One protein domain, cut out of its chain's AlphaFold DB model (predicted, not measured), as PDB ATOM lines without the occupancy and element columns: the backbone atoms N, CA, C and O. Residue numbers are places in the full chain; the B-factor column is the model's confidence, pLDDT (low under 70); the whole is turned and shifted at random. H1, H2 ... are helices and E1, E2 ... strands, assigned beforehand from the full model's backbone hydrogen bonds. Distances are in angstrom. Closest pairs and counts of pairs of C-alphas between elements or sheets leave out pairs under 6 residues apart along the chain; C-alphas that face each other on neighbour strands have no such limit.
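What this domain is: This is residues 2 to 160 of the 317 residues of a protein of Streptococcus uberis (UniProt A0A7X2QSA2). A small twisted sheet of four parallel strands forms a wall, with H3 packed over E1 and E2 on one face. H2 packs slantwise on H3, and H4 meets the end of H3 nearly crosswise. H5 lies off beyond the sheet with the long unnamed end of the printed part, and short H1 is well away from the sheet. The printed part has 159 residues with five named helices and four named strands, in the order H1 H2 E1 H3 E2 H4 E3 E4 H5; the sheet's order is E1 E2 E3 E4. The class is mixed, helices and strands, with under half of the residues, 71 of 159, in named elements; the whole is compact, radius of gyration of the C-alphas 16.2 A, with spans of 50 by 40 by 28 A.

Where its parts are: The sheet holds E1, residues 37 to 42, 17.1 A long, E2, residues 62 to 68, 17.4 A, E3, residues 92 to 96, and E4, residues 117 to 120. E1 begins at C-alpha 37 (41.346, -12.192, 0.323). H3 is residues 44 to 54, 15.3 A, and H2, the longest helix, is residues 14 to 28, 20.6 A. H4 is residues 79 to 87, H1 residues 2 to 6, beginning at C-alpha 2 (34.855, -15.252, -26.350), and H5 residues 132 to 140, ending at C-alpha 140 (45.937, -5.589, -24.389).

How they stand to each other: E1 and E2 are parallel at 7 degrees, with N 66 and O 39 at 2.8 A, within hydrogen-bond range. E2 and E3 are parallel at 5 degrees, with N 93 and O 65 at 2.8 A. E3 and E4 are parallel at 20 degrees, with N 119 and O 94 at 2.8 A. H3 is on the sheet at a height of 7.6 A, along the strands, at 20 degrees to E1 on the local plane. It is over E1 and only just over E2, on which 3 of its C-alphas fall. E1, H3, E2 and E2, H4, E3 are strand-helix-strand units, two parallel neighbour strands with a helix between, both with right-handed crossovers. H2 and H3 touch, the closest C-alphas being those of Ala 20 and Ala 52, 3.8 A, at a steep tilt of 51 degrees, the same way. H2 only grazes the sheet, with residues 23 to 27. H3 and H4 touch, the closest C-alphas being those of Ala 54 and Gln 81, 4.8 A, about perpendicular at 83 degrees. H1, H4 and H5 are not on the sheet; H1 and H2 are apart. In H1, H2, H3, H4 and H5 every O i to N i+4 pair is within hydrogen-bond range.

The domain as a whole: The two C-alphas farthest apart are those of Asp 30 and Pro 130, 53.1 A. The printed part has no cut. The links E3 to E4 and E4 to H5 are long. Mean pLDDT of the printed part is 89.9; residues 2 to 11, 128 and 157 to 159 are under 70.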
ATOM      1  N   ALA A   2      35.507 -16.467 -25.857       45.19
ATOM      2  CA  ALA A   2      34.855 -15.252 -26.350       45.19
ATOM      3  C   ALA A   2      33.582 -15.564 -27.162       45.19
ATOM      4  O   ALA A   2      32.515 -15.111 -26.782       45.19
ATOM      5  N   ASP A   3      33.634 -16.486 -28.131       44.94
ATOM      6  CA  ASP A   3      32.448 -16.910 -28.901       44.94
ATOM      7  C   ASP A   3      31.249 -17.405 -28.080       44.94
ATOM      8  O   ASP A   3      30.114 -17.244 -28.514       44.94
ATOM      9  N   LYS A   4      31.446 -18.045 -26.919       50.62
ATOM     10  CA  LYS A   4      30.310 -18.515 -26.103       50.62
ATOM     11  C   LYS A   4      29.669 -17.369 -25.319       50.62
ATOM     12  O   LYS A   4      28.463 -17.398 -25.115       50.62
ATOM     13  N   ILE A   5      30.468 -16.372 -24.945       48.44
ATOM     14  CA  ILE A   5      30.051 -15.170 -24.211       48.44
ATOM     15  C   ILE A   5      29.411 -14.161 -25.167       48.44
ATOM     16  O   ILE A   5      28.303 -13.710 -24.910       48.44
ATOM     17  N   ILE A   6      30.039 -13.917 -26.321       49.12
ATOM     18  CA  ILE A   6      29.520 -13.068 -27.405       49.12
ATOM     19  C   ILE A   6      28.173 -13.597 -27.921       49.12
ATOM     20  O   ILE A   6      27.288 -12.814 -28.237       49.12
ATOM     21  N   ASN A   7      27.988 -14.923 -27.968       46.97
ATOM     22  CA  ASN A   7      26.754 -15.544 -28.463       46.97
ATOM     23  C   ASN A   7      25.783 -16.004 -27.356       46.97
ATOM     24  O   ASN A   7      24.872 -16.778 -27.652       46.97
ATOM     25  N   GLY A   8      25.989 -15.609 -26.090       46.25
ATOM     26  CA  GLY A   8      25.072 -15.928 -24.983       46.25
ATOM     27  C   GLY A   8      24.794 -17.426 -24.772       46.25
ATOM     28  O   GLY A   8      23.715 -17.805 -24.319       46.25
ATOM     29  N   LYS A   9      25.731 -18.314 -25.138       48.62
ATOM     30  CA  LYS A   9      25.553 -19.769 -25.008       48.62
ATOM     31  C   LYS A   9      25.919 -20.220 -23.595       48.62
ATOM     32  O   LYS A   9      27.092 -20.222 -23.225       48.62
ATOM     33  N   ASN A  10      24.914 -20.677 -22.848       51.31
ATOM     34  CA  ASN A  10      25.052 -21.197 -21.487       51.31
ATOM     35  C   ASN A  10      26.053 -22.366 -21.406       51.31
ATOM     36  O   ASN A  10      25.891 -23.391 -22.071       51.31
ATOM     37  N   GLY A  11      27.082 -22.213 -20.568       61.28
ATOM     38  CA  GLY A  11      28.039 -23.271 -20.242       61.28
ATOM     39  C   GLY A  11      29.327 -22.736 -19.617       61.28
ATOM     40  O   GLY A  11      30.149 -22.127 -20.303       61.28
ATOM     41  N   VAL A  12      29.519 -23.006 -18.325       71.88
ATOM     42  CA  VAL A  12      30.725 -22.651 -17.560       71.88
ATOM     43  C   VAL A  12      31.914 -23.442 -18.103       71.88
ATOM     44  O   VAL A  12      31.828 -24.656 -18.291       71.88
ATOM     45  N   THR A  13      33.033 -22.774 -18.377       83.94
ATOM     46  CA  THR A  13      34.248 -23.482 -18.801       83.94
ATOM     47  C   THR A  13      34.938 -24.123 -17.591       83.94
ATOM     48  O   THR A  13      34.830 -23.601 -16.478       83.94
ATOM     49  N   PRO A  14      35.702 -25.218 -17.772       89.06
ATOM     50  CA  PRO A  14      36.448 -25.829 -16.670       89.06
ATOM     51  C   PRO A  14      37.371 -24.850 -15.931       89.06
ATOM     52  O   PRO A  14      37.549 -24.971 -14.723       89.06
ATOM     53  N   GLN A  15      37.920 -23.853 -16.631       90.81
ATOM     54  CA  GLN A  15      38.797 -22.842 -16.042       90.81
ATOM     55  C   GLN A  15      38.048 -21.904 -15.085       90.81
ATOM     56  O   GLN A  15      38.496 -21.713 -13.955       90.81
ATOM     57  N   LEU A  16      36.874 -21.402 -15.493       92.25
ATOM     58  CA  LEU A  16      36.012 -20.580 -14.638       92.25
ATOM     59  C   LEU A  16      35.569 -21.377 -13.402       92.25
ATOM     60  O   LEU A  16      35.743 -20.920 -12.272       92.25
ATOM     61  N   ALA A  17      35.099 -22.614 -13.595       91.00
ATOM     62  CA  ALA A  17      34.702 -23.486 -12.488       91.00
ATOM     63  C   ALA A  17      35.864 -23.763 -11.517       91.00
ATOM     64  O   ALA A  17      35.694 -23.682 -10.301       91.00
ATOM     65  N   THR A  18      37.060 -24.033 -12.045       95.50
ATOM     66  CA  THR A  18      38.257 -24.268 -11.224       95.50
ATOM     67  C   THR A  18      38.624 -23.027 -10.419       95.50
ATOM     68  O   THR A  18      38.906 -23.153  -9.234       95.50
ATOM     69  N   SER A  19      38.559 -21.827 -11.003       96.00
ATOM     70  CA  SER A  19      38.854 -20.587 -10.272       96.00
ATOM     71  C   SER A  19      37.904 -20.347  -9.091       96.00
ATOM     72  O   SER A  19      38.362 -20.044  -7.988       96.00
ATOM     73  N   ALA A  20      36.600 -20.587  -9.279       96.94
ATOM     74  CA  ALA A  20      35.607 -20.502  -8.211       96.94
ATOM     75  C   ALA A  20      35.847 -21.546  -7.110       96.94
ATOM     76  O   ALA A  20      35.755 -21.233  -5.921       96.94
ATOM     77  N   ASN A  21      36.185 -22.780  -7.490       97.06
ATOM     78  CA  ASN A  21      36.504 -23.840  -6.535       97.06
ATOM     79  C   ASN A  21      37.766 -23.508  -5.733       97.06
ATOM     80  O   ASN A  21      37.759 -23.644  -4.515       97.06
ATOM     81  N   THR A  22      38.819 -23.019  -6.387       97.38
ATOM     82  CA  THR A  22      40.072 -22.638  -5.727       97.38
ATOM     83  C   THR A  22      39.851 -21.533  -4.700       97.38
ATOM     84  O   THR A  22      40.270 -21.695  -3.556       97.38
ATOM     85  N   LEU A  23      39.146 -20.451  -5.056       97.62
ATOM     86  CA  LEU A  23      38.832 -19.375  -4.108       97.62
ATOM     87  C   LEU A  23      38.059 -19.905  -2.893       97.62
ATOM     88  O   LEU A  23      38.405 -19.619  -1.750       97.62
ATOM     89  N   ASN A  24      37.041 -20.732  -3.130       97.81
ATOM     90  CA  ASN A  24      36.242 -21.304  -2.052       97.81
ATOM     91  C   ASN A  24      37.016 -22.311  -1.187       97.81
ATOM     92  O   ASN A  24      36.734 -22.414   0.004       97.81
ATOM     93  N   ASN A  25      37.995 -23.021  -1.749       97.38
ATOM     94  CA  ASN A  25      38.883 -23.898  -0.986       97.38
ATOM     95  C   ASN A  25      39.829 -23.093  -0.087       97.38
ATOM     96  O   ASN A  25      40.068 -23.499   1.044       97.38
ATOM     97  N   VAL A  26      40.320 -21.937  -0.551       96.31
ATOM     98  CA  VAL A  26      41.106 -21.013   0.287       96.31
ATOM     99  C   VAL A  26      40.257 -20.480   1.441       96.31
ATOM    100  O   VAL A  26      40.708 -20.483   2.581       96.31
ATOM    101  N   LEU A  27      39.011 -20.082   1.170       95.50
ATOM    102  CA  LEU A  27      38.094 -19.606   2.210       95.50
ATOM    103  C   LEU A  27      37.753 -20.688   3.244       95.50
ATOM    104  O   LEU A  27      37.603 -20.369   4.419       95.50
ATOM    105  N   ALA A  28      37.640 -21.946   2.813       95.81
ATOM    106  CA  ALA A  28      37.328 -23.082   3.677       95.81
ATOM    107  C   ALA A  28      38.540 -23.646   4.440       95.81
ATOM    108  O   ALA A  28      38.356 -24.505   5.296       95.81
ATOM    109  N   ASN A  29      39.759 -23.213   4.120       96.38
ATOM    110  CA  ASN A  29      40.961 -23.686   4.795       96.38
ATOM    111  C   ASN A  29      41.142 -22.951   6.136       96.38
ATOM    112  O   ASN A  29      41.219 -21.719   6.178       96.38
ATOM    113  N   ASP A  30      41.235 -23.727   7.219       95.56
ATOM    114  CA  ASP A  30      41.391 -23.233   8.588       95.56
ATOM    115  C   ASP A  30      42.658 -22.388   8.788       95.56
ATOM    116  O   ASP A  30      42.613 -21.408   9.537       95.56
ATOM    117  N   ASP A  31      43.740 -22.671   8.051       96.38
ATOM    118  CA  ASP A  31      44.986 -21.889   8.084       96.38
ATOM    119  C   ASP A  31      44.759 -20.423   7.678       96.38
ATOM    120  O   ASP A  31      45.514 -19.529   8.063       96.38
ATOM    121  N   TYR A  32      43.693 -20.156   6.916       94.50
ATOM    122  CA  TYR A  32      43.351 -18.831   6.409       94.50
ATOM    123  C   TYR A  32      42.061 -18.271   7.007       94.50
ATOM    124  O   TYR A  32      41.558 -17.280   6.490       94.50
ATOM    125  N   LYS A  33      41.494 -18.842   8.076       90.12
ATOM    126  CA  LYS A  33      40.148 -18.485   8.573       90.12
ATOM    127  C   LYS A  33      39.948 -16.997   8.915       90.12
ATOM    128  O   LYS A  33      38.850 -16.482   8.736       90.12
ATOM    129  N   GLY A  34      40.995 -16.304   9.366       89.25
ATOM    130  CA  GLY A  34      40.975 -14.860   9.653       89.25
ATOM    131  C   GLY A  34      41.529 -13.973   8.532       89.25
ATOM    132  O   GLY A  34      41.622 -12.761   8.699       89.25
ATOM    133  N   ALA A  35      41.950 -14.558   7.407       95.06
ATOM    134  CA  ALA A  35      42.588 -13.815   6.332       95.06
ATOM    135  C   ALA A  35      41.557 -13.135   5.427       95.06
ATOM    136  O   ALA A  35      40.589 -13.751   4.969       95.06
ATOM    137  N   ASN A  36      41.836 -11.881   5.098       95.06
ATOM    138  CA  ASN A  36      41.177 -11.172   4.015       95.06
ATOM    139  C   ASN A  36      41.782 -11.586   2.671       95.06
ATOM    140  O   ASN A  36      42.999 -11.725   2.552       95.06
ATOM    141  N   ILE A  37      40.937 -11.758   1.658       97.19
ATOM    142  CA  ILE A  37      41.346 -12.192   0.323       97.19
ATOM    143  C   ILE A  37      41.302 -11.011  -0.641       97.19
ATOM    144  O   ILE A  37      40.323 -10.264  -0.678       97.19
ATOM    145  N   VAL A  38      42.362 -10.874  -1.436       98.25
ATOM    146  CA  VAL A  38      42.419  -9.941  -2.562       98.25
ATOM    147  C   VAL A  38      42.611 -10.734  -3.848       98.25
ATOM    148  O   VAL A  38      43.484 -11.600  -3.919       98.25
ATOM    149  N   VAL A  39      41.781 -10.465  -4.854       98.25
ATOM    150  CA  VAL A  39      41.785 -11.200  -6.127       98.25
ATOM    151  C   VAL A  39      42.325 -10.313  -7.242       98.25
ATOM    152  O   VAL A  39      41.854  -9.198  -7.431       98.25
ATOM    153  N   TYR A  40      43.276 -10.819  -8.022       98.19
ATOM    154  CA  TYR A  40      43.786 -10.135  -9.211       98.19
ATOM    155  C   TYR A  40      43.513 -10.965 -10.459       98.19
ATOM    156  O   TYR A  40      43.542 -12.197 -10.416       98.19
ATOM    157  N   GLY A  41      43.283 -10.301 -11.587       97.50
ATOM    158  CA  GLY A  41      43.131 -10.992 -12.861       97.50
ATOM    159  C   GLY A  41      43.283 -10.057 -14.047       97.50
ATOM    160  O   GLY A  41      42.706  -8.982 -14.065       97.50
ATOM    161  N   HIS A  42      44.022 -10.479 -15.064       97.38
ATOM    162  CA  HIS A  42      44.131  -9.766 -16.339       97.38
ATOM    163  C   HIS A  42      43.577 -10.641 -17.464       97.38
ATOM    164  O   HIS A  42      43.704 -11.867 -17.393       97.38
ATOM    165  N   SER A  43      42.952 -10.046 -18.484       95.38
ATOM    166  CA  SER A  43      42.448 -10.771 -19.655       95.38
ATOM    167  C   SER A  43      41.456 -11.877 -19.261       95.38
ATOM    168  O   SER A  43      40.510 -11.661 -18.503       95.38
ATOM    169  N   LEU A  44      41.693 -13.112 -19.698       94.62
ATOM    170  CA  LEU A  44      40.952 -14.294 -19.265       94.62
ATOM    171  C   LEU A  44      41.013 -14.524 -17.740       94.62
ATOM    172  O   LEU A  44      40.065 -15.035 -17.146       94.62
ATOM    173  N   GLY A  45      42.101 -14.117 -17.087       97.31
ATOM    174  CA  GLY A  45      42.212 -14.097 -15.630       97.31
ATOM    175  C   GLY A  45      41.195 -13.169 -14.963       97.31
ATOM    176  O   GLY A  45      40.682 -13.518 -13.905       97.31
ATOM    177  N   SER A  46      40.838 -12.043 -15.594       97.75
ATOM    178  CA  SER A  46      39.763 -11.165 -15.106       97.75
ATOM    179  C   SER A  46      38.412 -11.883 -15.149       97.75
ATOM    180  O   SER A  46      37.697 -11.879 -14.153       97.75
ATOM    181  N   MET A  47      38.092 -12.614 -16.222       96.25
ATOM    182  CA  MET A  47      36.858 -13.415 -16.259       96.25
ATOM    183  C   MET A  47      36.833 -14.513 -15.187       96.25
ATOM    184  O   MET A  47      35.795 -14.746 -14.569       96.25
ATOM    185  N   ASN A  48      37.967 -15.186 -14.953       97.69
ATOM    186  CA  ASN A  48      38.100 -16.163 -13.869       97.69
ATOM    187  C   ASN A  48      37.828 -15.511 -12.509       97.69
ATOM    188  O   ASN A  48      37.051 -16.042 -11.724       97.69
ATOM    189  N   ALA A  49      38.415 -14.341 -12.252       98.50
ATOM    190  CA  ALA A  49      38.184 -13.583 -11.030       98.50
ATOM    191  C   ALA A  49      36.707 -13.181 -10.881       98.50
ATOM    192  O   ALA A  49      36.104 -13.486  -9.855       98.50
ATOM    193  N   GLN A  50      36.096 -12.593 -11.914       98.44
ATOM    194  CA  GLN A  50      34.676 -12.224 -11.912       98.44
ATOM    195  C   GLN A  50      33.782 -13.434 -11.605       98.44
ATOM    196  O   GLN A  50      32.887 -13.356 -10.763       98.44
ATOM    197  N   TYR A  51      34.043 -14.582 -12.238       98.06
ATOM    198  CA  TYR A  51      33.251 -15.791 -12.024       98.06
ATOM    199  C   TYR A  51      33.488 -16.404 -10.638       98.06
ATOM    200  O   TYR A  51      32.545 -16.880 -10.005       98.06
ATOM    201  N   ALA A  52      34.723 -16.381 -10.136       98.50
ATOM    202  CA  ALA A  52      35.040 -16.836  -8.789       98.50
ATOM    203  C   ALA A  52      34.327 -15.988  -7.729       98.50
ATOM    204  O   ALA A  52      33.718 -16.546  -6.818       98.50
ATOM    205  N   LEU A  53      34.325 -14.662  -7.893       98.56
ATOM    206  CA  LEU A  53      33.612 -13.720  -7.029       98.56
ATOM    207  C   LEU A  53      32.095 -13.942  -7.090       98.56
ATOM    208  O   LEU A  53      31.450 -14.061  -6.054       98.56
ATOM    209  N   ALA A  54      31.525 -14.140  -8.279       98.00
ATOM    210  CA  ALA A  54      30.107 -14.472  -8.436       98.00
ATOM    211  C   ALA A  54      29.687 -15.772  -7.719       98.00
ATOM    212  O   ALA A  54      28.518 -15.957  -7.379       98.00
ATOM    213  N   ASN A  55      30.636 -16.673  -7.453       97.69
ATOM    214  CA  ASN A  55      30.406 -17.959  -6.791       97.69
ATOM    215  C   ASN A  55      31.059 -18.049  -5.402       97.69
ATOM    216  O   ASN A  55      31.136 -19.142  -4.833       97.69
ATOM    217  N   VAL A  56      31.517 -16.929  -4.838       97.62
ATOM    218  CA  VAL A  56      32.172 -16.925  -3.528       97.62
ATOM    219  C   VAL A  56      31.182 -17.333  -2.433       97.62
ATOM    220  O   VAL A  56      30.011 -16.944  -2.449       97.62
ATOM    221  N   LYS A  57      31.617 -18.179  -1.497       95.06
ATOM    222  CA  LYS A  57      30.787 -18.630  -0.370       95.06
ATOM    223  C   LYS A  57      30.688 -17.586   0.732       95.06
ATOM    224  O   LYS A  57      29.626 -17.452   1.326       95.06
ATOM    225  N   ASP A  58      31.774 -16.861   0.966       95.06
ATOM    226  CA  ASP A  58      31.867 -15.821   1.983       95.06
ATOM    227  C   ASP A  58      32.336 -14.503   1.343       95.06
ATOM    228  O   ASP A  58      33.542 -14.256   1.247       95.06
ATOM    229  N   PRO A  59      31.400 -13.669   0.848       95.62
ATOM    230  CA  PRO A  59      31.743 -12.385   0.249       95.62
ATOM    231  C   PRO A  59      32.319 -11.395   1.270       95.62
ATOM    232  O   PRO A  59      33.028 -10.479   0.867       95.62
ATOM    233  N   SER A  60      32.077 -11.564   2.577       93.50
ATOM    234  CA  SER A  60      32.587 -10.644   3.610       93.50
ATOM    235  C   SER A  60      34.114 -10.685   3.737       93.50
ATOM    236  O   SER A  60      34.742  -9.686   4.073       93.50
ATOM    237  N   ARG A  61      34.730 -11.821   3.384       95.56
ATOM    238  CA  ARG A  61      36.187 -12.015   3.403       95.56
ATOM    239  C   ARG A  61      36.907 -11.534   2.147       95.56
ATOM    240  O   ARG A  61      38.137 -11.602   2.087       95.56
ATOM    241  N   ILE A  62      36.179 -11.061   1.138       97.56
ATOM    242  CA  ILE A  62      36.784 -10.423  -0.030       97.56
ATOM    243  C   ILE A  62      37.053  -8.964   0.323       97.56
ATOM    244  O   ILE A  62      36.135  -8.152   0.376       97.56
ATOM    245  N   LYS A  63      38.323  -8.632   0.567       96.94
ATOM    246  CA  LYS A  63      38.741  -7.256   0.866       96.94
ATOM    247  C   LYS A  63      38.845  -6.404  -0.392       96.94
ATOM    248  O   LYS A  63      38.633  -5.202  -0.330       96.94
ATOM    249  N   GLY A  64      39.170  -7.022  -1.522       98.00
ATOM    250  CA  GLY A  64      39.193  -6.320  -2.793       98.00
ATOM    251  C   GLY A  64      39.403  -7.244  -3.979       98.00
ATOM    252  O   GLY A  64      39.863  -8.378  -3.839       98.00
ATOM    253  N   ALA A  65      39.096  -6.744  -5.164       98.50
ATOM    254  CA  ALA A  65      39.520  -7.362  -6.404       98.50
ATOM    255  C   ALA A  65      39.973  -6.298  -7.394       98.50
ATOM    256  O   ALA A  65      39.363  -5.241  -7.485       98.50
ATOM    257  N   TYR A  66      41.028  -6.590  -8.143       98.19
ATOM    258  CA  TYR A  66      41.574  -5.699  -9.157       98.19
ATOM    259  C   TYR A  66      41.716  -6.487 -10.446       98.19
ATOM    260  O   TYR A  66      42.578  -7.364 -10.583       98.19
ATOM    261  N   ILE A  67      40.804  -6.220 -11.365       98.19
ATOM    262  CA  ILE A  67      40.673  -6.961 -12.605       98.19
ATOM    263  C   ILE A  67      40.882  -6.024 -13.787       98.19
ATOM    264  O   ILE A  67      40.471  -4.872 -13.761       98.19
ATOM    265  N   TYR A  68      41.574  -6.515 -14.807       97.44
ATOM    266  CA  TYR A  68      42.095  -5.696 -15.892       97.44
ATOM    267  C   TYR A  68      41.774  -6.349 -17.224       97.44
ATOM    268  O   TYR A  68      41.974  -7.556 -17.394       97.44
ATOM    269  N   GLN A  69      41.326  -5.549 -18.182       96.00
ATOM    270  CA  GLN A  69      41.275  -5.903 -19.596       96.00
ATOM    271  C   GLN A  69      40.529  -7.213 -19.924       96.00
ATOM    272  O   GLN A  69      40.870  -7.929 -20.865       96.00
ATOM    273  N   GLY A  70      39.546  -7.597 -19.109       96.00
ATOM    274  CA  GLY A  70      38.796  -8.841 -19.291       96.00
ATOM    275  C   GLY A  70      37.385  -8.585 -19.803       96.00
ATOM    276  O   GLY A  70      36.788  -7.589 -19.398       96.00
ATOM    277  N   PRO A  71      36.800  -9.489 -20.610       95.62
ATOM    278  CA  PRO A  71      35.382  -9.433 -20.950       95.62
ATOM    279  C   PRO A  71      34.484  -9.318 -19.713       95.62
ATOM    280  O   PRO A  71      34.727  -9.983 -18.702       95.62
ATOM    281  N   ASN A  72      33.427  -8.513 -19.808       96.44
ATOM    282  CA  ASN A  72      32.396  -8.414 -18.784       96.44
ATOM    283  C   ASN A  72      31.512  -9.665 -18.817       96.44
ATOM    284  O   ASN A  72      30.859  -9.942 -19.827       96.44
ATOM    285  N   ILE A  73      31.452 -10.416 -17.715       95.56
ATOM    286  CA  ILE A  73      30.601 -11.613 -17.646       95.56
ATOM    287  C   ILE A  73      29.231 -11.348 -17.013       95.56
ATOM    288  O   ILE A  73      28.414 -12.267 -16.991       95.56
ATOM    289  N   TYR A  74      28.958 -10.138 -16.507       96.75
ATOM    290  CA  TYR A  74      27.764  -9.823 -15.708       96.75
ATOM    291  C   TYR A  74      26.451 -10.276 -16.368       96.75
ATOM    292  O   TYR A  74      25.627 -10.940 -15.740       96.75
ATOM    293  N   GLY A  75      26.280  -9.994 -17.664       93.50
ATOM    294  CA  GLY A  75      25.086 -10.384 -18.426       93.50
ATOM    295  C   GLY A  75      24.905 -11.898 -18.613       93.50
ATOM    296  O   GLY A  75      23.842 -12.339 -19.036       93.50
ATOM    297  N   THR A  76      25.924 -12.700 -18.295       91.25
ATOM    298  CA  THR A  76      25.891 -14.172 -18.365       91.25
ATOM    299  C   THR A  76      25.644 -14.839 -17.007       91.25
ATOM    300  O   THR A  76      25.450 -16.053 -16.948       91.25
ATOM    301  N   LEU A  77      25.674 -14.064 -15.918       94.12
ATOM    302  CA  LEU A  77      25.482 -14.547 -14.552       94.12
ATOM    303  C   LEU A  77      23.999 -14.823 -14.254       94.12
ATOM    304  O   LEU A  77      23.107 -14.174 -14.802       94.12
ATOM    305  N   SER A  78      23.725 -15.767 -13.344       94.69
ATOM    306  CA  SER A  78      22.381 -15.914 -12.765       94.69
ATOM    307  C   SER A  78      22.016 -14.695 -11.912       94.69
ATOM    308  O   SER A  78      22.888 -13.933 -11.494       94.69
ATOM    309  N   LYS A  79      20.731 -14.538 -11.574       94.31
ATOM    310  CA  LYS A  79      20.298 -13.471 -10.660       94.31
ATOM    311  C   LYS A  79      20.992 -13.556  -9.299       94.31
ATOM    312  O   LYS A  79      21.435 -12.533  -8.798       94.31
ATOM    313  N   GLU A  80      21.157 -14.753  -8.725       93.81
ATOM    314  CA  GLU A  80      21.860 -14.881  -7.436       93.81
ATOM    315  C   GLU A  80      23.350 -14.532  -7.543       93.81
ATOM    316  O   GLU A  80      23.945 -14.026  -6.595       93.81
ATOM    317  N   GLN A  81      23.965 -14.818  -8.692       96.75
ATOM    318  CA  GLN A  81      25.353 -14.459  -8.965       96.75
ATOM    319  C   GLN A  81      25.520 -12.946  -9.152       96.75
ATOM    320  O   GLN A  81      26.489 -12.392  -8.637       96.75
ATOM    321  N   GLN A  82      24.575 -12.286  -9.833       97.25
ATOM    322  CA  GLN A  82      24.524 -10.826  -9.976       97.25
ATOM    323  C   GLN A  82      24.373 -10.146  -8.613       97.25
ATOM    324  O   GLN A  82      25.247  -9.379  -8.229       97.25
ATOM    325  N   GLU A  83      23.368 -10.537  -7.821       96.06
ATOM    326  CA  GLU A  83      23.170 -10.029  -6.453       96.06
ATOM    327  C   GLU A  83      24.448 -10.146  -5.606       96.06
ATOM    328  O   GLU A  83      24.780  -9.261  -4.817       96.06
ATOM    329  N   LYS A  84      25.191 -11.248  -5.771       97.12
ATOM    330  CA  LYS A  84      26.429 -11.474  -5.031       97.12
ATOM    331  C   LYS A  84      27.560 -10.549  -5.469       97.12
ATOM    332  O   LYS A  84      28.218  -9.979  -4.602       97.12
ATOM    333  N   VAL A  85      27.812 -10.391  -6.769       98.00
ATOM    334  CA  VAL A  85      28.851  -9.448  -7.222       98.00
ATOM    335  C   VAL A  85      28.466  -7.999  -6.936       98.00
ATOM    336  O   VAL A  85      29.346  -7.219  -6.587       98.00
ATOM    337  N   ASP A  86      27.174  -7.665  -6.975       97.38
ATOM    338  CA  ASP A  86      26.663  -6.338  -6.628       97.38
ATOM    339  C   ASP A  86      26.899  -6.008  -5.149       97.38
ATOM    340  O   ASP A  86      27.307  -4.894  -4.826       97.38
ATOM    341  N   SER A  87      26.765  -6.994  -4.251       96.69
ATOM    342  CA  SER A  87      27.101  -6.833  -2.824       96.69
ATOM    343  C   SER A  87      28.580  -6.526  -2.558       96.69
ATOM    344  O   SER A  87      28.936  -6.035  -1.491       96.69
ATOM    345  N   MET A  88      29.454  -6.832  -3.522       97.50
ATOM    346  CA  MET A  88      30.896  -6.586  -3.458       97.50
ATOM    347  C   MET A  88      31.338  -5.491  -4.432       97.50
ATOM    348  O   MET A  88      32.538  -5.280  -4.594       97.50
ATOM    349  N   LYS A  89      30.403  -4.815  -5.114       97.06
ATOM    350  CA  LYS A  89      30.701  -3.939  -6.253       97.06
ATOM    351  C   LYS A  89      31.788  -2.919  -5.930       97.06
ATOM    352  O   LYS A  89      32.738  -2.774  -6.692       97.06
ATOM    353  N   TYR A  90      31.680  -2.277  -4.775       96.62
ATOM    354  CA  TYR A  90      32.567  -1.195  -4.356       96.62
ATOM    355  C   TYR A  90      33.942  -1.676  -3.863       96.62
ATOM    356  O   TYR A  90      34.858  -0.876  -3.697       96.62
ATOM    357  N   ARG A  91      34.127  -2.996  -3.722       97.50
ATOM    358  CA  ARG A  91      35.412  -3.654  -3.444       97.50
ATOM    359  C   ARG A  91      36.082  -4.208  -4.705       97.50
ATOM    360  O   ARG A  91      37.237  -4.625  -4.649       97.50
ATOM    361  N   ILE A  92      35.391  -4.230  -5.843       98.25
ATOM    362  CA  ILE A  92      35.901  -4.767  -7.109       98.25
ATOM    363  C   ILE A  92      36.221  -3.598  -8.046       98.25
ATOM    364  O   ILE A  92      35.332  -2.858  -8.441       98.25
ATOM    365  N   GLN A  93      37.485  -3.460  -8.430       96.75
ATOM    366  CA  GLN A  93      37.995  -2.433  -9.335       96.75
ATOM    367  C   GLN A  93      38.282  -3.068 -10.699       96.75
ATOM    368  O   GLN A  93      39.133  -3.956 -10.803       96.75
ATOM    369  N   ASN A  94      37.556  -2.648 -11.732       96.88
ATOM    370  CA  ASN A  94      37.594  -3.239 -13.065       96.88
ATOM    371  C   ASN A  94      38.090  -2.231 -14.103       96.88
ATOM    372  O   ASN A  94      37.371  -1.317 -14.479       96.88
ATOM    373  N   TYR A  95      39.327  -2.393 -14.556       95.94
ATOM    374  CA  TYR A  95      39.987  -1.457 -15.461       95.94
ATOM    375  C   TYR A  95      39.867  -1.925 -16.904       95.94
ATOM    376  O   TYR A  95      40.249  -3.055 -17.235       95.94
ATOM    377  N   VAL A  96      39.365  -1.041 -17.761       95.25
ATOM    378  CA  VAL A  96      39.124  -1.316 -19.176       95.25
ATOM    379  C   VAL A  96      39.716  -0.212 -20.036       95.25
ATOM    380  O   VAL A  96      39.516   0.970 -19.785       95.25
ATOM    381  N   ASP A  97      40.455  -0.598 -21.062       94.25
ATOM    382  CA  ASP A  97      40.955   0.302 -22.090       94.25
ATOM    383  C   ASP A  97      40.080   0.169 -23.335       94.25
ATOM    384  O   ASP A  97      40.018  -0.894 -23.944       94.25
ATOM    385  N   GLU A  98      39.439   1.256 -23.752       90.88
ATOM    386  CA  GLU A  98      38.573   1.267 -24.938       90.88
ATOM    387  C   GLU A  98      39.325   1.014 -26.254       90.88
ATOM    388  O   GLU A  98      38.706   0.733 -27.281       90.88
ATOM    389  N   LYS A  99      40.659   1.130 -26.246       91.50
ATOM    390  CA  LYS A  99      41.511   0.807 -27.401       91.50
ATOM    391  C   LYS A  99      41.904  -0.666 -27.435       91.50
ATOM    392  O   LYS A  99      42.349  -1.147 -28.478       91.50
ATOM    393  N   ASP A 100      41.749  -1.382 -26.324       92.25
ATOM    394  CA  ASP A 100      41.882  -2.832 -26.281       92.25
ATOM    395  C   ASP A 100      40.584  -3.486 -26.782       92.25
ATOM    396  O   ASP A 100      39.477  -3.094 -26.427       92.25
ATOM    397  N   ILE A 101      40.713  -4.502 -27.633       90.12
ATOM    398  CA  ILE A 101      39.577  -5.203 -28.244       90.12
ATOM    399  C   ILE A 101      39.027  -6.338 -27.368       90.12
ATOM    400  O   ILE A 101      37.981  -6.910 -27.680       90.12
ATOM    401  N   ILE A 102      39.754  -6.729 -26.317       93.56
ATOM    402  CA  ILE A 102      39.384  -7.836 -25.428       93.56
ATOM    403  C   ILE A 102      38.302  -7.462 -24.394       93.56
ATOM    404  O   ILE A 102      37.411  -8.292 -24.166       93.56
ATOM    405  N   PRO A 103      38.308  -6.272 -23.761       93.75
ATOM    406  CA  PRO A 103      37.291  -5.859 -22.801       93.75
ATOM    407  C   PRO A 103      35.987  -5.547 -23.539       93.75
ATOM    408  O   PRO A 103      35.772  -4.466 -24.072       93.75
ATOM    409  N   ILE A 104      35.094  -6.532 -23.584       93.25
ATOM    410  CA  ILE A 104      33.790  -6.427 -24.248       93.25
ATOM    411  C   ILE A 104      32.648  -6.448 -23.233       93.25
ATOM    412  O   ILE A 104      32.753  -7.085 -22.185       93.25
ATOM    413  N   GLY A 105      31.528  -5.812 -23.577       92.38
ATOM    414  CA  GLY A 105      30.302  -5.841 -22.771       92.38
ATOM    415  C   GLY A 105      30.243  -4.804 -21.648       92.38
ATOM    416  O   GLY A 105      29.418  -4.955 -20.751       92.38
ATOM    417  N   TYR A 106      31.090  -3.776 -21.683       94.00
ATOM    418  CA  TYR A 106      31.019  -2.626 -20.779       94.00
ATOM    419  C   TYR A 106      30.247  -1.475 -21.426       94.00
ATOM    420  O   TYR A 106      30.264  -1.310 -22.648       94.00
ATOM    421  N   LEU A 107      29.554  -0.689 -20.603       91.31
ATOM    422  CA  LEU A 107      29.000   0.594 -21.028       91.31
ATOM    423  C   LEU A 107      30.128   1.631 -21.109       91.31
ATOM    424  O   LEU A 107      31.105   1.482 -20.392       91.31
ATOM    425  N   PRO A 108      30.001   2.682 -21.936       86.94
ATOM    426  CA  PRO A 108      31.021   3.730 -22.048       86.94
ATOM    427  C   PRO A 108      31.094   4.665 -20.826       86.94
ATOM    428  O   PRO A 108      31.949   5.541 -20.774       86.94
ATOM    429  N   TYR A 109      30.160   4.546 -19.879       84.88
ATOM    430  CA  TYR A 109      30.132   5.329 -18.647       84.88
ATOM    431  C   TYR A 109      29.415   4.573 -17.529       84.88
ATOM    432  O   TYR A 109      28.458   3.828 -17.771       84.88
ATOM    433  N   GLY A 110      29.841   4.836 -16.292       86.38
ATOM    434  CA  GLY A 110      29.315   4.193 -15.098       86.38
ATOM    435  C   GLY A 110      29.611   2.698 -15.041       86.38
ATOM    436  O   GLY A 110      30.174   2.095 -15.951       86.38
ATOM    437  N   SER A 111      29.151   2.077 -13.961       92.75
ATOM    438  CA  SER A 111      29.435   0.662 -13.696       92.75
ATOM    439  C   SER A 111      28.173  -0.205 -13.666       92.75
ATOM    440  O   SER A 111      28.124  -1.239 -12.995       92.75
ATOM    441  N   THR A 112      27.083   0.234 -14.304       90.31
ATOM    442  CA  THR A 112      25.843  -0.563 -14.346       90.31
ATOM    443  C   THR A 112      26.016  -1.783 -15.250       90.31
ATOM    444  O   THR A 112      26.677  -1.709 -16.281       90.31
ATOM    445  N   GLN A 113      25.417  -2.915 -14.864       93.12
ATOM    446  CA  GLN A 113      25.547  -4.195 -15.573       93.12
ATOM    447  C   GLN A 113      26.998  -4.681 -15.742       93.12
ATOM    448  O   GLN A 113      27.313  -5.357 -16.721       93.12
ATOM    449  N   ALA A 114      27.882  -4.358 -14.798       96.00
ATOM    450  CA  ALA A 114      29.272  -4.795 -14.786       96.00
ATOM    451  C   ALA A 114      29.654  -5.378 -13.423       96.00
ATOM    452  O   ALA A 114      29.052  -5.064 -12.399       96.00
ATOM    453  N   VAL A 115      30.673  -6.239 -13.415       97.69
ATOM    454  CA  VAL A 115      31.257  -6.752 -12.172       97.69
ATOM    455  C   VAL A 115      32.250  -5.719 -11.632       97.69
ATOM    456  O   VAL A 115      33.352  -5.587 -12.168       97.69
ATOM    457  N   GLY A 116      31.850  -5.019 -10.568       96.69
ATOM    458  CA  GLY A 116      32.652  -3.995  -9.892       96.69
ATOM    459  C   GLY A 116      32.455  -2.572 -10.405       96.69
ATOM    460  O   GLY A 116      31.593  -2.321 -11.244       96.69
ATOM    461  N   ILE A 117      33.252  -1.647  -9.874       96.31
ATOM    462  CA  ILE A 117      33.420  -0.291 -10.401       96.31
ATOM    463  C   ILE A 117      34.272  -0.371 -11.670       96.31
ATOM    464  O   ILE A 117      35.367  -0.935 -11.643       96.31
ATOM    465  N   VAL A 118      33.778   0.179 -12.777       95.69
ATOM    466  CA  VAL A 118      34.452   0.182 -14.075       95.69
ATOM    467  C   VAL A 118      35.246   1.470 -14.238       95.69
ATOM    468  O   VAL A 118      34.689   2.561 -14.248       95.69
ATOM    469  N   HIS A 119      36.553   1.335 -14.407       94.62
ATOM    470  CA  HIS A 119      37.477   2.429 -14.665       94.62
ATOM    471  C   HIS A 119      37.894   2.398 -16.126       94.62
ATOM    472  O   HIS A 119      38.638   1.508 -16.548       94.62
ATOM    473  N   HIS A 120      37.428   3.378 -16.895       94.00
ATOM    474  CA  HIS A 120      37.836   3.534 -18.286       94.00
ATOM    475  C   HIS A 120      39.207   4.202 -18.345       94.00
ATOM    476  O   HIS A 120      39.353   5.364 -17.981       94.00
ATOM    477  N   VAL A 121      40.230   3.476 -18.778       93.94
ATOM    478  CA  VAL A 121      41.611   3.962 -18.813       93.94
ATOM    479  C   VAL A 121      41.770   5.020 -19.906       93.94
ATOM    480  O   VAL A 121      41.461   4.772 -21.073       93.94
ATOM    481  N   ASP A 122      42.314   6.189 -19.549       93.38
ATOM    482  CA  ASP A 122      42.745   7.202 -20.516       93.38
ATOM    483  C   ASP A 122      44.069   6.756 -21.147       93.38
ATOM    484  O   ASP A 122      45.169   7.160 -20.754       93.38
ATOM    485  N   SER A 123      43.965   5.856 -22.117       93.44
ATOM    486  CA  SER A 123      45.098   5.321 -22.860       93.44
ATOM    487  C   SER A 123      45.386   6.128 -24.128       93.44
ATOM    488  O   SER A 123      44.507   6.740 -24.739       93.44
ATOM    489  N   LYS A 124      46.619   6.053 -24.619       92.75
ATOM    490  CA  LYS A 124      46.952   6.305 -26.026       92.75
ATOM    491  C   LYS A 124      46.949   4.982 -26.788       92.75
ATOM    492  O   LYS A 124      46.991   3.909 -26.191       92.75
ATOM    493  N   TRP A 125      46.911   5.051 -28.116       87.31
ATOM    494  CA  TRP A 125      47.275   3.880 -28.908       87.31
ATOM    495  C   TRP A 125      48.716   3.496 -28.573       87.31
ATOM    496  O   TRP A 125      49.592   4.367 -28.534       87.31
ATOM    497  N   SER A 126      48.948   2.208 -28.336       83.88
ATOM    498  CA  SER A 126      50.293   1.649 -28.300       83.88
ATOM    499  C   SER A 126      51.021   2.013 -29.595       83.88
ATOM    500  O   SER A 126      50.394   2.268 -30.630       83.88
ATOM    501  N   ILE A 127      52.350   2.123 -29.522       78.38
ATOM    502  CA  ILE A 127      53.170   2.528 -30.668       78.38
ATOM    503  C   ILE A 127      52.787   1.659 -31.865       78.38
ATOM    504  O   ILE A 127      52.890   0.436 -31.794       78.38
ATOM    505  N   PHE A 128      52.339   2.305 -32.946       67.69
ATOM    506  CA  PHE A 128      51.894   1.605 -34.141       67.69
ATOM    507  C   PHE A 128      53.030   0.729 -34.672       67.69
ATOM    508  O   PHE A 128      54.052   1.228 -35.146       67.69
ATOM    509  N   ASP A 129      52.823  -0.581 -34.591       73.69
ATOM    510  CA  ASP A 129      53.673  -1.579 -35.210       73.69
ATOM    511  C   ASP A 129      52.983  -2.064 -36.496       73.69
ATOM    512  O   ASP A 129      51.795  -2.418 -36.454       73.69
ATOM    513  N   PRO A 130      53.681  -2.104 -37.650       76.81
ATOM    514  CA  PRO A 130      53.114  -2.648 -38.884       76.81
ATOM    515  C   PRO A 130      52.652  -4.106 -38.722       76.81
ATOM    516  O   PRO A 130      51.797  -4.569 -39.479       76.81
ATOM    517  N   ASN A 131      53.158  -4.830 -37.716       81.81
ATOM    518  CA  ASN A 131      52.544  -6.060 -37.252       81.81
ATOM    519  C   ASN A 131      51.352  -5.768 -36.322       81.81
ATOM    520  O   ASN A 131      51.493  -5.614 -35.108       81.81
ATOM    521  N   ILE A 132      50.146  -5.816 -36.893       77.94
ATOM    522  CA  ILE A 132      48.883  -5.600 -36.174       77.94
ATOM    523  C   ILE A 132      48.711  -6.502 -34.941       77.94
ATOM    524  O   ILE A 132      48.125  -6.076 -33.948       77.94
ATOM    525  N   THR A 133      49.248  -7.728 -34.957       80.50
ATOM    526  CA  THR A 133      49.141  -8.645 -33.806       80.50
ATOM    527  C   THR A 133      49.950  -8.165 -32.609       80.50
ATOM    528  O   THR A 133      49.526  -8.357 -31.471       80.50
ATOM    529  N   LYS A 134      51.077  -7.490 -32.858       80.94
ATOM    530  CA  LYS A 134      51.893  -6.891 -31.809       80.94
ATOM    531  C   LYS A 134      51.222  -5.640 -31.251       80.94
ATOM    532  O   LYS A 134      51.112  -5.532 -30.042       80.94
ATOM    533  N   THR A 135      50.667  -4.779 -32.103       80.25
ATOM    534  CA  THR A 135      49.878  -3.612 -31.665       80.25
ATOM    535  C   THR A 135      48.690  -4.021 -30.781       80.25
ATOM    536  O   THR A 135      48.473  -3.438 -29.723       80.25
ATOM    537  N   ILE A 136      47.950  -5.073 -31.158       84.94
ATOM    538  CA  ILE A 136      46.851  -5.614 -30.338       84.94
ATOM    539  C   ILE A 136      47.379  -6.178 -29.012       84.94
ATOM    540  O   ILE A 136      46.807  -5.901 -27.962       84.94
ATOM    541  N   GLY A 137      48.464  -6.957 -29.043       86.56
ATOM    542  CA  GLY A 137      49.066  -7.522 -27.833       86.56
ATOM    543  C   GLY A 137      49.586  -6.452 -26.870       86.56
ATOM    544  O   GLY A 137      49.337  -6.534 -25.670       86.56
ATOM    545  N   ASP A 138      50.248  -5.424 -27.396       89.62
ATOM    546  CA  ASP A 138      50.806  -4.318 -26.622       89.62
ATOM    547  C   ASP A 138      49.686  -3.484 -25.979       89.62
ATOM    548  O   ASP A 138      49.785  -3.138 -24.799       89.62
ATOM    549  N   GLN A 139      48.597  -3.217 -26.711       91.56
ATOM    550  CA  GLN A 139      47.421  -2.531 -26.164       91.56
ATOM    551  C   GLN A 139      46.701  -3.367 -25.101       91.56
ATOM    552  O   GLN A 139      46.290  -2.833 -24.076       91.56
ATOM    553  N   HIS A 140      46.576  -4.676 -25.332       94.38
ATOM    554  CA  HIS A 140      45.937  -5.589 -24.389       94.38
ATOM    555  C   HIS A 140      46.698  -5.703 -23.065       94.38
ATOM    556  O   HIS A 140      46.122  -5.993 -22.016       94.38
ATOM    557  N   LEU A 141      48.006  -5.466 -23.108       91.50
ATOM    558  CA  LEU A 141      48.830  -5.261 -21.928       91.50
ATOM    559  C   LEU A 141      48.676  -3.809 -21.441       91.50
ATOM    560  O   LEU A 141      47.580  -3.379 -21.094       91.50
ATOM    561  N   TRP A 142      49.780  -3.069 -21.371       90.19
ATOM    562  CA  TRP A 142      49.853  -1.738 -20.761       90.19
ATOM    563  C   TRP A 142      50.427  -0.696 -21.734       90.19
ATOM    564  O   TRP A 142      50.774   0.410 -21.328       90.19
ATOM    565  N   GLY A 143      50.569  -1.040 -23.021       88.62
ATOM    566  CA  GLY A 143      51.340  -0.278 -24.011       88.62
ATOM    567  C   GLY A 143      50.793   1.112 -24.345       88.62
ATOM    568  O   GLY A 143      51.488   1.899 -24.983       88.62
ATOM    569  N   GLY A 144      49.569   1.421 -23.916       89.88
ATOM    570  CA  GLY A 144      48.931   2.724 -24.076       89.88
ATOM    571  C   GLY A 144      48.718   3.501 -22.779       89.88
ATOM    572  O   GLY A 144      48.205   4.616 -22.829       89.88
ATOM    573  N   TYR A 145      49.047   2.929 -21.621       94.25
ATOM    574  CA  TYR A 145      48.606   3.471 -20.336       94.25
ATOM    575  C   TYR A 145      49.356   4.761 -20.005       94.25
ATOM    576  O   TYR A 145      50.563   4.882 -20.220       94.25
ATOM    577  N   GLN A 146      48.616   5.734 -19.483       94.44
ATOM    578  CA  GLN A 146      49.141   7.026 -19.064       94.44
ATOM    579  C   GLN A 146      49.020   7.145 -17.553       94.44
ATOM    580  O   GLN A 146      48.094   6.598 -16.965       94.44
ATOM    581  N   TYR A 147      49.930   7.881 -16.930       94.69
ATOM    582  CA  TYR A 147      49.951   8.044 -15.482       94.69
ATOM    583  C   TYR A 147      49.914   9.526 -15.136       94.69
ATOM    584  O   TYR A 147      50.487  10.353 -15.852       94.69
ATOM    585  N   ASN A 148      49.215   9.848 -14.054       93.31
ATOM    586  CA  ASN A 148      49.235  11.171 -13.452       93.31
ATOM    587  C   ASN A 148      50.598  11.429 -12.786       93.31
ATOM    588  O   ASN A 148      51.410  10.516 -12.613       93.31
ATOM    589  N   ALA A 149      50.859  12.682 -12.402       94.12
ATOM    590  CA  ALA A 149      52.125  13.069 -11.769       94.12
ATOM    591  C   ALA A 149      52.383  12.347 -10.431       94.12
ATOM    592  O   ALA A 149      53.534  12.144 -10.057       94.12
ATOM    593  N   ASP A 150      51.321  11.920  -9.745       90.94
ATOM    594  CA  ASP A 150      51.363  11.139  -8.502       90.94
ATOM    595  C   ASP A 150      51.592   9.627  -8.725       90.94
ATOM    596  O   ASP A 150      51.672   8.860  -7.766       90.94
ATOM    597  N   GLY A 151      51.705   9.184  -9.982       92.19
ATOM    598  CA  GLY A 151      51.889   7.781 -10.359       92.19
ATOM    599  C   GLY A 151      50.597   6.966 -10.459       92.19
ATOM    600  O   GLY A 151      50.662   5.786 -10.810       92.19
ATOM    601  N   SER A 152      49.427   7.559 -10.199       91.12
ATOM    602  CA  SER A 152      48.138   6.894 -10.410       91.12
ATOM    603  C   SER A 152      47.850   6.692 -11.901       91.12
ATOM    604  O   SER A 152      48.271   7.479 -12.754       91.12
ATOM    605  N   LEU A 153      47.145   5.606 -12.236       92.38
ATOM    606  CA  LEU A 153      46.707   5.348 -13.607       92.38
ATOM    607  C   LEU A 153      45.701   6.420 -14.029       92.38
ATOM    608  O   LEU A 153      44.734   6.682 -13.318       92.38
ATOM    609  N   LYS A 154      45.906   7.011 -15.204       93.06
ATOM    610  CA  LYS A 154      45.001   8.023 -15.732       93.06
ATOM    611  C   LYS A 154      43.702   7.371 -16.208       93.06
ATOM    612  O   LYS A 154      43.721   6.495 -17.073       93.06
ATOM    613  N   ILE A 155      42.581   7.809 -15.647       91.94
ATOM    614  CA  ILE A 155      41.225   7.344 -15.969       91.94
ATOM    615  C   ILE A 155      40.493   8.458 -16.724       91.94
ATOM    616  O   ILE A 155      40.754   9.639 -16.491       91.94
ATOM    617  N   LEU A 156      39.602   8.094 -17.648       89.12
ATOM    618  CA  LEU A 156      38.715   9.035 -18.320       89.12
ATOM    619  C   LEU A 156      37.812   9.688 -17.275       89.12
ATOM    620  O   LEU A 156      36.962   9.038 -16.651       89.12
ATOM    621  N   ASP A 157      38.060  10.981 -17.096       67.56
ATOM    622  CA  ASP A 157      37.418  11.836 -16.114       67.56
ATOM    623  C   ASP A 157      35.894  11.696 -16.246       67.56
ATOM    624  O   ASP A 157      35.363  11.773 -17.354       67.56
ATOM    625  N   THR A 158      35.207  11.457 -15.124       63.38
ATOM    626  CA  THR A 158      33.742  11.283 -14.946       63.38
ATOM    627  C   THR A 158      33.107   9.886 -15.027       63.38
ATOM    628  O   THR A 158      31.957   9.758 -14.606       63.38
ATOM    629  N   THR A 159      33.780   8.818 -15.470       68.12
ATOM    630  CA  THR A 159      33.068   7.527 -15.649       68.12
ATOM    631  C   THR A 159      32.709   6.806 -14.337       68.12
ATOM    632  O   THR A 159      31.629   6.224 -14.266       68.12
ATOM    633  N   SER A 160      33.540   6.893 -13.289       78.62
ATOM    634  CA  SER A 160      33.376   6.155 -12.013       78.62
ATOM    635  C   SER A 160      33.710   6.958 -10.746       78.62
ATOM    636  O   SER A 160      33.733   6.411  -9.639       78.62
TER     637      SER A 160